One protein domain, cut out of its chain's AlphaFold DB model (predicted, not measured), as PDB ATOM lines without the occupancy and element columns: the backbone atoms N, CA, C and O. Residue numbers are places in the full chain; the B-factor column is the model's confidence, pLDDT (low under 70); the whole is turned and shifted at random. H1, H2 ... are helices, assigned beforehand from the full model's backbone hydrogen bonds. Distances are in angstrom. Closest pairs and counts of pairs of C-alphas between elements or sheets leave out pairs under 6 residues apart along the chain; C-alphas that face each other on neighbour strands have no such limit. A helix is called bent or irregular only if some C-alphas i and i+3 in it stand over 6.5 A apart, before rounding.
ATOM      1  N   LEU A 558     -18.436  -4.551 -27.486       92.38
ATOM      2  CA  LEU A 558     -18.627  -4.284 -28.928       92.38
ATOM      3  C   LEU A 558     -20.034  -4.643 -29.454       92.38
ATOM      4  O   LEU A 558     -20.640  -3.867 -30.194       92.38
ATOM      5  N   LYS A 559     -20.586  -5.802 -29.068       93.12
ATOM      6  CA  LYS A 559     -21.970  -6.189 -29.398       93.12
ATOM      7  C   LYS A 559     -22.992  -5.180 -28.863       93.12
ATOM      8  O   LYS A 559     -23.860  -4.758 -29.617       93.12
ATOM      9  N   MET A 560     -22.858  -4.753 -27.607       92.94
ATOM     10  CA  MET A 560     -23.772  -3.765 -27.025       92.94
ATOM     11  C   MET A 560     -23.670  -2.411 -27.713       92.94
ATOM     12  O   MET A 560     -24.695  -1.775 -27.911       92.94
ATOM     13  N   LYS A 561     -22.462  -1.975 -28.103       95.06
ATOM     14  CA  LYS A 561     -22.285  -0.745 -28.888       95.06
ATOM     15  C   LYS A 561     -23.115  -0.823 -30.157       95.06
ATOM     16  O   LYS A 561     -23.950   0.032 -30.378       95.06
ATOM     17  N   LYS A 562     -22.962  -1.904 -30.922       95.56
ATOM     18  CA  LYS A 562     -23.705  -2.154 -32.166       95.56
ATOM     19  C   LYS A 562     -25.224  -2.155 -31.986       95.56
ATOM     20  O   LYS A 562     -25.931  -1.560 -32.792       95.56
ATOM     21  N   GLU A 563     -25.716  -2.825 -30.949       93.88
ATOM     22  CA  GLU A 563     -27.148  -2.870 -30.624       93.88
ATOM     23  C   GLU A 563     -27.667  -1.496 -30.185       93.88
ATOM     24  O   GLU A 563     -28.727  -1.060 -30.629       93.88
ATOM     25  N   LEU A 564     -26.891  -0.773 -29.375       94.56
ATOM     26  CA  LEU A 564     -27.227   0.574 -28.932       94.56
ATOM     27  C   LEU A 564     -27.228   1.572 -30.095       94.56
ATOM     28  O   LEU A 564     -28.111   2.418 -30.152       94.56
ATOM     29  N   SER A 565     -26.300   1.462 -31.044       96.38
ATOM     30  CA  SER A 565     -26.272   2.288 -32.254       96.38
ATOM     31  C   SER A 565     -27.541   2.124 -33.081       96.38
ATOM     32  O   SER A 565     -28.111   3.120 -33.519       96.38
ATOM     33  N   LEU A 566     -28.004   0.881 -33.262       95.75
ATOM     34  CA  LEU A 566     -29.266   0.599 -33.948       95.75
ATOM     35  C   LEU A 566     -30.443   1.223 -33.192       95.75
ATOM     36  O   LEU A 566     -31.230   1.948 -33.791       95.75
ATOM     37  N   ALA A 567     -30.512   1.035 -31.871       94.75
ATOM     38  CA  ALA A 567     -31.570   1.619 -31.047       94.75
ATOM     39  C   ALA A 567     -31.567   3.163 -31.073       94.75
ATOM     40  O   ALA A 567     -32.631   3.789 -31.137       94.75
ATOM     41  N   CYS A 568     -30.385   3.790 -31.063       95.88
ATOM     42  CA  CYS A 568     -30.228   5.235 -31.236       95.88
ATOM     43  C   CYS A 568     -30.751   5.675 -32.607       95.88
ATOM     44  O   CYS A 568     -31.494   6.650 -32.686       95.88
ATOM     45  N   MET A 569     -30.418   4.939 -33.671       96.38
ATOM     46  CA  MET A 569     -30.869   5.249 -35.026       96.38
ATOM     47  C   MET A 569     -32.389   5.118 -35.169       96.38
ATOM     48  O   MET A 569     -33.039   6.024 -35.680       96.38
ATOM     49  N   GLU A 570     -32.984   4.036 -34.664       95.44
ATOM     50  CA  GLU A 570     -34.439   3.851 -34.637       95.44
ATOM     51  C   GLU A 570     -35.137   4.991 -33.884       95.44
ATOM     52  O   GLU A 570     -36.147   5.525 -34.342       95.44
ATOM     53  N   THR A 571     -34.563   5.408 -32.754       94.25
ATOM     54  CA  THR A 571     -35.087   6.506 -31.933       94.25
ATOM     55  C   THR A 571     -35.011   7.845 -32.653       94.25
ATOM     56  O   THR A 571     -35.993   8.590 -32.647       94.25
ATOM     57  N   PHE A 572     -33.877   8.135 -33.294       95.81
ATOM     58  CA  PHE A 572     -33.704   9.313 -34.133       95.81
ATOM     59  C   PHE A 572     -34.756   9.327 -35.248       95.81
ATOM     60  O   PHE A 572     -35.523  10.278 -35.355       95.81
ATOM     61  N   LEU A 573     -34.906   8.236 -36.006       94.81
ATOM     62  CA  LEU A 573     -35.884   8.160 -37.096       94.81
ATOM     63  C   LEU A 573     -37.335   8.321 -36.630       94.81
ATOM     64  O   LEU A 573     -38.125   8.956 -37.332       94.81
ATOM     65  N   ALA A 574     -37.685   7.744 -35.479       92.44
ATOM     66  CA  ALA A 574     -39.038   7.784 -34.932       92.44
ATOM     67  C   ALA A 574     -39.429   9.163 -34.381       92.44
ATOM     68  O   ALA A 574     -40.617   9.474 -34.337       92.44
ATOM     69  N   ARG A 575     -38.457   9.968 -33.935       90.94
ATOM     70  CA  ARG A 575     -38.713  11.247 -33.254       90.94
ATOM     71  C   ARG A 575     -38.194  12.478 -33.986       90.94
ATOM     72  O   ARG A 575     -38.445  13.585 -33.516       90.94
ATOM     73  N   ASN A 576     -37.485  12.316 -35.100       85.88
ATOM     74  CA  ASN A 576     -37.032  13.466 -35.872       85.88
ATOM     75  C   ASN A 576     -38.233  14.283 -36.384       85.88
ATOM     76  O   ASN A 576     -39.265  13.732 -36.770       85.88
ATOM     77  N   THR A 577     -38.055  15.598 -36.434       88.06
ATOM     78  CA  THR A 577     -39.055  16.558 -36.920       88.06
ATOM     79  C   THR A 577     -38.609  17.250 -38.212       88.06
ATOM     80  O   THR A 577     -39.121  18.316 -38.548       88.06
ATOM     81  N   MET A 578     -37.607  16.704 -38.912       91.44
ATOM     82  CA  MET A 578     -37.070  17.298 -40.137       91.44
ATOM     83  C   MET A 578     -38.086  17.212 -41.277       91.44
ATOM     84  O   MET A 578     -38.905  16.292 -41.346       91.44
ATOM     85  N   LYS A 579     -37.977  18.134 -42.240       92.75
ATOM     86  CA  LYS A 579     -38.725  18.013 -43.496       92.75
ATOM     87  C   LYS A 579     -38.276  16.745 -44.245       92.75
ATOM     88  O   LYS A 579     -37.079  16.454 -44.246       92.75
ATOM     89  N   PRO A 580     -39.176  16.025 -44.947       92.56
ATOM     90  CA  PRO A 580     -38.843  14.766 -45.620       92.56
ATOM     91  C   PRO A 580     -37.609  14.823 -46.532       92.56
ATOM     92  O   PRO A 580     -36.784  13.913 -46.501       92.56
ATOM     93  N   ALA A 581     -37.447  15.909 -47.296       92.25
ATOM     94  CA  ALA A 581     -36.298  16.104 -48.180       92.25
ATOM     95  C   ALA A 581     -34.970  16.226 -47.409       92.25
ATOM     96  O   ALA A 581     -33.999  15.561 -47.762       92.25
ATOM     97  N   GLN A 582     -34.957  17.010 -46.325       93.75
ATOM     98  CA  GLN A 582     -33.783  17.190 -45.462       93.75
ATOM     99  C   GLN A 582     -33.416  15.887 -44.752       93.75
ATOM    100  O   GLN A 582     -32.257  15.488 -44.736       93.75
ATOM    101  N   LEU A 583     -34.416  15.176 -44.217       94.56
ATOM    102  CA  LEU A 583     -34.189  13.872 -43.602       94.56
ATOM    103  C   LEU A 583     -33.585  12.898 -44.614       94.56
ATOM    104  O   LEU A 583     -32.599  12.237 -44.312       94.56
ATOM    105  N   ARG A 584     -34.136  12.829 -45.832       95.19
ATOM    106  CA  ARG A 584     -33.612  11.961 -46.890       95.19
ATOM    107  C   ARG A 584     -32.143  12.263 -47.198       95.19
ATOM    108  O   ARG A 584     -31.371  11.324 -47.368       95.19
ATOM    109  N   GLU A 585     -31.759  13.534 -47.246       95.12
ATOM    110  CA  GLU A 585     -30.367  13.948 -47.436       95.12
ATOM    111  C   GLU A 585     -29.464  13.460 -46.295       95.12
ATOM    112  O   GLU A 585     -28.467  12.787 -46.557       95.12
ATOM    113  N   VAL A 586     -29.861  13.685 -45.038       95.81
ATOM    114  CA  VAL A 586     -29.129  13.200 -43.854       95.81
ATOM    115  C   VAL A 586     -28.938  11.680 -43.890       95.81
ATOM    116  O   VAL A 586     -27.847  11.181 -43.610       95.81
ATOM    117  N   LEU A 587     -29.973  10.921 -44.266       96.31
ATOM    118  CA  LEU A 587     -29.894   9.458 -44.341       96.31
ATOM    119  C   LEU A 587     -28.979   8.971 -45.471       96.31
ATOM    120  O   LEU A 587     -28.276   7.976 -45.292       96.31
ATOM    121  N   LEU A 588     -28.958   9.664 -46.612       94.88
ATOM    122  CA  LEU A 588     -28.028   9.365 -47.702       94.88
ATOM    123  C   LEU A 588     -26.582   9.664 -47.301       94.88
ATOM    124  O   LEU A 588     -25.715   8.828 -47.547       94.88
ATOM    125  N   GLN A 589     -26.334  10.792 -46.629       95.19
ATOM    126  CA  GLN A 589     -25.010  11.119 -46.092       95.19
ATOM    127  C   GLN A 589     -24.549  10.065 -45.078       95.19
ATOM    128  O   GLN A 589     -23.460   9.518 -45.220       95.19
ATOM    129  N   LEU A 590     -25.403   9.672 -44.124       95.31
ATOM    130  CA  LEU A 590     -25.111   8.581 -43.184       95.31
ATOM    131  C   LEU A 590     -24.805   7.257 -43.886       95.31
ATOM    132  O   LEU A 590     -23.885   6.540 -43.485       95.31
ATOM    133  N   LYS A 591     -25.562   6.920 -44.937       94.81
ATOM    134  CA  LYS A 591     -25.324   5.708 -45.724       94.81
ATOM    135  C   LYS A 591     -23.951   5.760 -46.393       94.81
ATOM    136  O   LYS A 591     -23.232   4.759 -46.340       94.81
ATOM    137  N   THR A 592     -23.566   6.896 -46.968       94.12
ATOM    138  CA  THR A 592     -22.224   7.098 -47.530       94.12
ATOM    139  C   THR A 592     -21.158   6.982 -46.447       94.12
ATOM    140  O   THR A 592     -20.234   6.193 -46.601       94.12
ATOM    141  N   SER A 593     -21.321   7.633 -45.298       94.50
ATOM    142  CA  SER A 593     -20.363   7.562 -44.187       94.50
ATOM    143  C   SER A 593     -20.191   6.144 -43.638       94.50
ATOM    144  O   SER A 593     -19.078   5.723 -43.337       94.50
ATOM    145  N   LEU A 594     -21.257   5.343 -43.569       93.06
ATOM    146  CA  LEU A 594     -21.173   3.953 -43.118       93.06
ATOM    147  C   LEU A 594     -20.516   3.022 -44.152       93.06
ATOM    148  O   LEU A 594     -19.871   2.032 -43.786       93.06
ATOM    149  N   ASN A 595     -20.723   3.268 -45.445       92.00
ATOM    150  CA  ASN A 595     -20.320   2.341 -46.507       92.00
ATOM    151  C   ASN A 595     -19.048   2.755 -47.249       92.00
ATOM    152  O   ASN A 595     -18.407   1.878 -47.835       92.00
ATOM    153  N   GLY A 596     -18.679   4.035 -47.181       90.75
ATOM    154  CA  GLY A 596     -17.809   4.688 -48.153       90.75
ATOM    155  C   GLY A 596     -18.507   4.815 -49.508       90.75
ATOM    156  O   GLY A 596     -19.594   4.269 -49.723       90.75
ATOM    157  N   ASP A 597     -17.857   5.483 -50.450       87.06
ATOM    158  CA  ASP A 597     -18.298   5.511 -51.840       87.06
ATOM    159  C   ASP A 597     -17.138   5.180 -52.784       87.06
ATOM    160  O   ASP A 597     -16.108   5.846 -52.837       87.06
ATOM    161  N   ARG A 598     -17.330   4.109 -53.562       79.69
ATOM    162  CA  ARG A 598     -16.347   3.617 -54.533       79.69
ATOM    163  C   ARG A 598     -16.120   4.594 -55.684       79.69
ATOM    164  O   ARG A 598     -15.029   4.590 -56.243       79.69
ATOM    165  N   ARG A 599     -17.122   5.403 -56.049       80.44
ATOM    166  CA  ARG A 599     -17.023   6.370 -57.154       80.44
ATOM    167  C   ARG A 599     -16.142   7.545 -56.760       80.44
ATOM    168  O   ARG A 599     -15.247   7.910 -57.508       80.44
ATOM    169  N   THR A 600     -16.361   8.075 -55.561       78.94
ATOM    170  CA  THR A 600     -15.549   9.160 -54.989       78.94
ATOM    171  C   THR A 600     -14.276   8.667 -54.299       78.94
ATOM    172  O   THR A 600     -13.497   9.479 -53.813       78.94
ATOM    173  N   ARG A 601     -14.056   7.342 -54.243       79.62
ATOM    174  CA  ARG A 601     -13.002   6.675 -53.454       79.62
ATOM    175  C   ARG A 601     -12.974   7.119 -51.985       79.62
ATOM    176  O   ARG A 601     -11.944   7.011 -51.325       79.62
ATOM    177  N   SER A 602     -14.103   7.589 -51.462       83.00
ATOM    178  CA  SER A 602     -14.210   8.007 -50.071       83.00
ATOM    179  C   SER A 602     -14.228   6.782 -49.164       83.00
ATOM    180  O   SER A 602     -15.031   5.853 -49.325       83.00
ATOM    181  N   ALA A 603     -13.303   6.763 -48.207       87.75
ATOM    182  CA  ALA A 603     -13.280   5.743 -47.179       87.75
ATOM    183  C   ALA A 603     -14.490   5.914 -46.237       87.75
ATOM    184  O   ALA A 603     -14.973   7.030 -46.040       87.75
ATOM    185  N   PRO A 604     -14.989   4.829 -45.629       91.69
ATOM    186  CA  PRO A 604     -16.038   4.929 -44.620       91.69
ATOM    187  C   PRO A 604     -15.563   5.744 -43.410       91.69
ATOM    188  O   PRO A 604     -14.415   5.599 -42.986       91.69
ATOM    189  N   ALA A 605     -16.467   6.533 -42.831       93.06
ATOM    190  CA  ALA A 605     -16.196   7.420 -41.709       93.06
ATOM    191  C   ALA A 605     -15.612   6.650 -40.506       93.06
ATOM    192  O   ALA A 605     -16.218   5.658 -40.064       93.06
ATOM    193  N   PRO A 606     -14.451   7.073 -39.968       92.38
ATOM    194  CA  PRO A 606     -13.817   6.437 -38.818       92.38
ATOM    195  C   PRO A 606     -14.722   6.252 -37.600       92.38
ATOM    196  O   PRO A 606     -14.728   5.188 -36.980       92.38
ATOM    197  N   GLU A 607     -15.567   7.241 -37.321       93.12
ATOM    198  CA  GLU A 607     -16.506   7.283 -36.199       93.12
ATOM    199  C   GLU A 607     -17.467   6.088 -36.185       93.12
ATOM    200  O   GLU A 607     -17.948   5.672 -35.130       93.12
ATOM    201  N   LEU A 608     -17.751   5.521 -37.361       94.25
ATOM    202  CA  LEU A 608     -18.706   4.431 -37.551       94.25
ATOM    203  C   LEU A 608     -18.022   3.069 -37.747       94.25
ATOM    204  O   LEU A 608     -18.702   2.052 -37.920       94.25
ATOM    205  N   GLN A 609     -16.686   3.001 -37.707       92.19
ATOM    206  CA  GLN A 609     -15.941   1.768 -37.990       92.19
ATOM    207  C   GLN A 609     -16.306   0.616 -37.050       92.19
ATOM    208  O   GLN A 609     -16.404  -0.527 -37.504       92.19
ATOM    209  N   TYR A 610     -16.603   0.885 -35.775       93.88
ATOM    210  CA  TYR A 610     -16.989  -0.162 -34.821       93.88
ATOM    211  C   TYR A 610     -18.254  -0.924 -35.263       93.88
ATOM    212  O   TYR A 610     -18.370  -2.126 -35.022       93.88
ATOM    213  N   ILE A 611     -19.181  -0.291 -35.996       93.75
ATOM    214  CA  ILE A 611     -20.367  -0.960 -36.566       93.75
ATOM    215  C   ILE A 611     -19.932  -2.045 -37.565       93.75
ATOM    216  O   ILE A 611     -20.498  -3.147 -37.611       93.75
ATOM    217  N   ARG A 612     -18.855  -1.778 -38.305       91.62
ATOM    218  CA  ARG A 612     -18.248  -2.655 -39.315       91.62
ATOM    219  C   ARG A 612     -17.220  -3.632 -38.746       91.62
ATOM    220  O   ARG A 612     -16.817  -4.545 -39.460       91.62
ATOM    221  N   GLN A 613     -16.828  -3.485 -37.484       90.62
ATOM    222  CA  GLN A 613     -15.842  -4.363 -36.858       90.62
ATOM    223  C   GLN A 613     -16.353  -5.804 -36.769       90.62
ATOM    224  O   GLN A 613     -17.458  -6.060 -36.280       90.62
ATOM    225  N   LEU A 614     -15.573  -6.764 -37.247       86.56
ATOM    226  CA  LEU A 614     -15.919  -8.176 -37.160       86.56
ATOM    227  C   LEU A 614     -15.797  -8.671 -35.712       86.56
ATOM    228  O   LEU A 614     -14.963  -8.215 -34.941       86.56
ATOM    229  N   ARG A 615     -16.686  -9.595 -35.336       84.25
ATOM    230  CA  ARG A 615     -16.725 -10.227 -34.003       84.25
ATOM    231  C   ARG A 615     -16.318 -11.701 -34.045       84.25
ATOM    232  O   ARG A 615     -16.618 -12.439 -33.119       84.25
ATOM    233  N   SER A 616     -15.738 -12.154 -35.160       80.00
ATOM    234  CA  SER A 616     -15.307 -13.547 -35.284       80.00
ATOM    235  C   SER A 616     -14.220 -13.835 -34.258       80.00
ATOM    236  O   SER A 616     -13.353 -12.994 -34.039       80.00
ATOM    237  N   GLU A 617     -14.248 -15.026 -33.674       75.06
ATOM    238  CA  GLU A 617     -13.222 -15.511 -32.747       75.06
ATOM    239  C   GLU A 617     -12.221 -16.467 -33.414       75.06
ATOM    240  O   GLU A 617     -11.211 -16.838 -32.826       75.06
ATOM    241  N   LEU A 618     -12.484 -16.859 -34.664       78.94
ATOM    242  CA  LEU A 618     -11.608 -17.740 -35.431       78.94
ATOM    243  C   LEU A 618     -10.556 -16.925 -36.183       78.94
ATOM    244  O   LEU A 618     -10.906 -16.123 -37.053       78.94
ATOM    245  N   TRP A 619      -9.281 -17.188 -35.901       79.88
ATOM    246  CA  TRP A 619      -8.134 -16.505 -36.509       79.88
ATOM    247  C   TRP A 619      -8.138 -16.567 -38.035       79.88
ATOM    248  O   TRP A 619      -7.952 -15.547 -38.688       79.88
ATOM    249  N   ILE A 620      -8.435 -17.730 -38.619       79.75
ATOM    250  CA  ILE A 620      -8.506 -17.873 -40.081       79.75
ATOM    251  C   ILE A 620      -9.556 -16.942 -40.704       79.75
ATOM    252  O   ILE A 620      -9.317 -16.321 -41.735       79.75
ATOM    253  N   VAL A 621     -10.704 -16.772 -40.041       79.06
ATOM    254  CA  VAL A 621     -11.757 -15.861 -40.506       79.06
ATOM    255  C   VAL A 621     -11.313 -14.406 -40.352       79.06
ATOM    256  O   VAL A 621     -11.604 -13.599 -41.232       79.06
ATOM    257  N   ARG A 622     -10.603 -14.070 -39.266       82.56
ATOM    258  CA  ARG A 622     -10.044 -12.728 -39.028       82.56
ATOM    259  C   ARG A 622      -8.987 -12.356 -40.071       82.56
ATOM    260  O   ARG A 622      -9.018 -11.239 -40.565       82.56
ATOM    261  N   GLN A 623      -8.132 -13.296 -40.470       79.75
ATOM    262  CA  GLN A 623      -7.128 -13.094 -41.520       79.75
ATOM    263  C   GLN A 623      -7.760 -12.903 -42.904       79.75
ATOM    264  O   GLN A 623      -7.400 -11.981 -43.624       79.75
ATOM    265  N   ILE A 624      -8.746 -13.733 -43.269       81.31
ATOM    266  CA  ILE A 624      -9.397 -13.645 -44.588       81.31
ATOM    267  C   ILE A 624     -10.258 -12.383 -44.708       81.31
ATOM    268  O   ILE A 624     -10.318 -11.761 -45.766       81.31
ATOM    269  N   ARG A 625     -10.989 -12.025 -43.646       80.56
ATOM    270  CA  ARG A 625     -11.982 -10.941 -43.692       80.56
ATOM    271  C   ARG A 625     -11.470  -9.609 -43.140       80.56
ATOM    272  O   ARG A 625     -12.186  -8.617 -43.265       80.56
ATOM    273  N   GLY A 626     -10.283  -9.591 -42.536       83.81
ATOM    274  CA  GLY A 626      -9.722  -8.443 -41.831       83.81
ATOM    275  C   GLY A 626     -10.500  -8.067 -40.566       83.81
ATOM    276  O   GLY A 626     -11.391  -8.784 -40.105       83.81
ATOM    277  N   LEU A 627     -10.172  -6.903 -39.998       84.19
ATOM    278  CA  LEU A 627     -10.832  -6.352 -38.807       84.19
ATOM    279  C   LEU A 627     -12.192  -5.712 -39.120       84.19
ATOM    280  O   LEU A 627     -13.128  -5.798 -38.321       84.19
ATOM    281  N   LEU A 628     -12.312  -5.061 -40.278       85.94
ATOM    282  CA  LEU A 628     -13.492  -4.304 -40.691       85.94
ATOM    283  C   LEU A 628     -14.128  -4.952 -41.922       85.94
ATOM    284  O   LEU A 628     -13.441  -5.268 -42.886       85.94
ATOM    285  N   GLY A 629     -15.456  -5.092 -41.944       83.25
ATOM    286  CA  GLY A 629     -16.123  -5.732 -43.077       83.25
ATOM    287  C   GLY A 629     -17.645  -5.640 -43.084       83.25
ATOM    288  O   GLY A 629     -18.263  -4.803 -42.423       83.25
ATOM    289  N   GLY A 630     -18.265  -6.503 -43.895       82.06
ATOM    290  CA  GLY A 630     -19.714  -6.706 -43.906       82.06
ATOM    291  C   GLY A 630     -20.162  -7.450 -42.649       82.06
ATOM    292  O   GLY A 630     -19.915  -8.649 -42.514       82.06
ATOM    293  N   THR A 631     -20.800  -6.742 -41.720       87.88
ATOM    294  CA  THR A 631     -21.349  -7.301 -40.477       87.88
ATOM    295  C   THR A 631     -22.871  -7.337 -40.544       87.88
ATOM    296  O   THR A 631     -23.479  -6.522 -41.237       87.88
ATOM    297  N   SER A 632     -23.508  -8.228 -39.780       89.12
ATOM    298  CA  SER A 632     -24.972  -8.246 -39.661       89.12
ATOM    299  C   SER A 632     -25.531  -6.914 -39.154       89.12
ATOM    300  O   SER A 632     -26.554  -6.457 -39.641       89.12
ATOM    301  N   THR A 633     -24.828  -6.236 -38.240       91.75
ATOM    302  CA  THR A 633     -25.206  -4.894 -37.772       91.75
ATOM    303  C   THR A 633     -25.134  -3.857 -38.887       91.75
ATOM    304  O   THR A 633     -26.031  -3.032 -38.992       91.75
ATOM    305  N   LYS A 634     -24.094  -3.894 -39.731       93.56
ATOM    306  CA  LYS A 634     -23.991  -3.002 -40.891       93.56
ATOM    307  C   LYS A 634     -25.160  -3.227 -41.856       93.56
ATOM    308  O   LYS A 634     -25.725  -2.256 -42.344       93.56
ATOM    309  N   ILE A 635     -25.515  -4.490 -42.108       93.31
ATOM    310  CA  ILE A 635     -26.669  -4.860 -42.940       93.31
ATOM    311  C   ILE A 635     -27.952  -4.292 -42.326       93.31
ATOM    312  O   ILE A 635     -28.618  -3.507 -42.980       93.31
ATOM    313  N   ALA A 636     -28.214  -4.554 -41.042       94.25
ATOM    314  CA  ALA A 636     -29.385  -4.021 -40.345       94.25
ATOM    315  C   ALA A 636     -29.451  -2.480 -40.366       94.25
ATOM    316  O   ALA A 636     -30.527  -1.909 -40.524       94.25
ATOM    317  N   PHE A 637     -28.306  -1.799 -40.246       94.56
ATOM    318  CA  PHE A 637     -28.229  -0.343 -40.393       94.56
ATOM    319  C   PHE A 637     -28.628   0.105 -41.801       94.56
ATOM    320  O   PHE A 637     -29.428   1.025 -41.945       94.56
ATOM    321  N   ASN A 638     -28.083  -0.540 -42.835       95.69
ATOM    322  CA  ASN A 638     -28.423  -0.235 -44.223       95.69
ATOM    323  C   ASN A 638     -29.903  -0.510 -44.511       95.69
ATOM    324  O   ASN A 638     -30.551   0.343 -45.101       95.69
ATOM    325  N   ASP A 639     -30.454  -1.628 -44.035       96.19
ATOM    326  CA  ASP A 639     -31.869  -1.972 -44.210       96.19
ATOM    327  C   ASP A 639     -32.782  -0.924 -43.559       96.19
ATOM    328  O   ASP A 639     -33.779  -0.498 -44.146       96.19
ATOM    329  N   LEU A 640     -32.420  -0.458 -42.358       95.69
ATOM    330  CA  LEU A 640     -33.142   0.597 -41.649       95.69
ATOM    331  C   LEU A 640     -33.112   1.925 -42.424       95.69
ATOM    332  O   LEU A 640     -34.149   2.580 -42.566       95.69
ATOM    333  N   LEU A 641     -31.940   2.308 -42.940       94.88
ATOM    334  CA  LEU A 641     -31.766   3.513 -43.755       94.88
ATOM    335  C   LEU A 641     -32.553   3.413 -45.066       94.88
ATOM    336  O   LEU A 641     -33.317   4.320 -45.389       94.88
ATOM    337  N   ASP A 642     -32.428   2.299 -45.783       95.62
ATOM    338  CA  ASP A 642     -33.035   2.089 -47.097       95.62
ATOM    339  C   ASP A 642     -34.553   2.047 -47.023       95.62
ATOM    340  O   ASP A 642     -35.229   2.731 -47.795       95.62
ATOM    341  N   LYS A 643     -35.100   1.346 -46.025       95.38
ATOM    342  CA  LYS A 643     -36.539   1.341 -45.756       95.38
ATOM    343  C   LYS A 643     -37.070   2.757 -45.535       95.38
ATOM    344  O   LYS A 643     -38.137   3.103 -46.044       95.38
ATOM    345  N   LYS A 644     -36.347   3.588 -44.777       94.75
ATOM    346  CA  LYS A 644     -36.791   4.953 -44.483       94.75
ATOM    347  C   LYS A 644     -36.604   5.893 -45.675       94.75
ATOM    348  O   LYS A 644     -37.498   6.687 -45.938       94.75
ATOM    349  N   ILE A 645     -35.509   5.781 -46.428       94.62
ATOM    350  CA  ILE A 645     -35.270   6.556 -47.658       94.62
ATOM    351  C   ILE A 645     -36.336   6.248 -48.717       94.62
ATOM    352  O   ILE A 645     -36.858   7.173 -49.343       94.62
ATOM    353  N   ALA A 646     -36.692   4.974 -48.897       93.25
ATOM    354  CA  ALA A 646     -37.764   4.565 -49.799       93.25
ATOM    355  C   ALA A 646     -39.110   5.189 -49.394       93.25
ATOM    356  O   ALA A 646     -39.792   5.761 -50.236       93.25
ATOM    357  N   ALA A 647     -39.446   5.177 -48.099       91.00
ATOM    358  CA  ALA A 647     -40.675   5.787 -47.580       91.00
ATOM    359  C   ALA A 647     -40.724   7.325 -47.703       91.00
ATOM    360  O   ALA A 647     -41.803   7.908 -47.657       91.00
ATOM    361  N   LEU A 648     -39.570   7.989 -47.823       89.75
ATOM    362  CA  LEU A 648     -39.457   9.442 -48.008       89.75
ATOM    363  C   LEU A 648     -39.389   9.855 -49.481       89.75
ATOM    364  O   LEU A 648     -39.383  11.049 -49.782       89.75
ATOM    365  N   SER A 649     -39.276   8.891 -50.396       81.38
ATOM    366  CA  SER A 649     -39.220   9.179 -51.824       81.38
ATOM    367  C   SER A 649     -40.645   9.437 -52.323       81.38
ATOM    368  O   SER A 649     -41.559   8.710 -51.928       81.38
TER     369      SER A 649
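What this domain is: This is residues 558 to 649 of the 680 residues of the protein "Putative Substrate of the Dot/Icm secretion system" of Legionella spiritensis (UniProt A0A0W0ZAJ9). Long helices H1, H5 and H2 run side by side, H5 packing on both; short H3 crosses one end, and H4 lies farther out there. This all-helix part prints 92 residues with five named helices, H1 to H5, only just compact, close to loose: radius of gyration of the C-alphas 14.4 A. It spans 47 by 31 by 20 A.

Where its parts are: Find C-alpha 558 at (-18.627, -4.284, -28.928); H1 runs to 575, 25.8 A. H5, residues 632 to 648, 24.3 A, ends at (-39.457, 9.442, -48.008). H2 is 580 to 595, 22.3 A; H3, 606 to 612, 10.1 A; H4, 619 to 625, 9.9 A.

How they stand to each other: H1 touches H5 at a shallow tilt of 9 degrees, the same way; closest C-alphas are Lys 562 and Thr 633, 6.4 A. H2 touches H5 at 22 degrees, a shallow tilt, opposite ways, with Arg 584 and Ile 645 closest, C-alphas 5.7 A apart. H3 touches H1 through Lys 562 and Ile 611, closest C-alphas 5.7 A. H3 is irregular: C-alphas 607 and 610 are 7.6 A apart. Every O i to N i+4 pair is within hydrogen-bond range in H1, H2, H4 and H5; H3 has 0 of 3, but 3 of 4 O i to N i+3.

The domain as a whole: The C-alphas of Lys 579 and Ile 620 are farthest apart, 47.0 A. The printed part has no cut or long link, and no printed residue is under pLDDT 70.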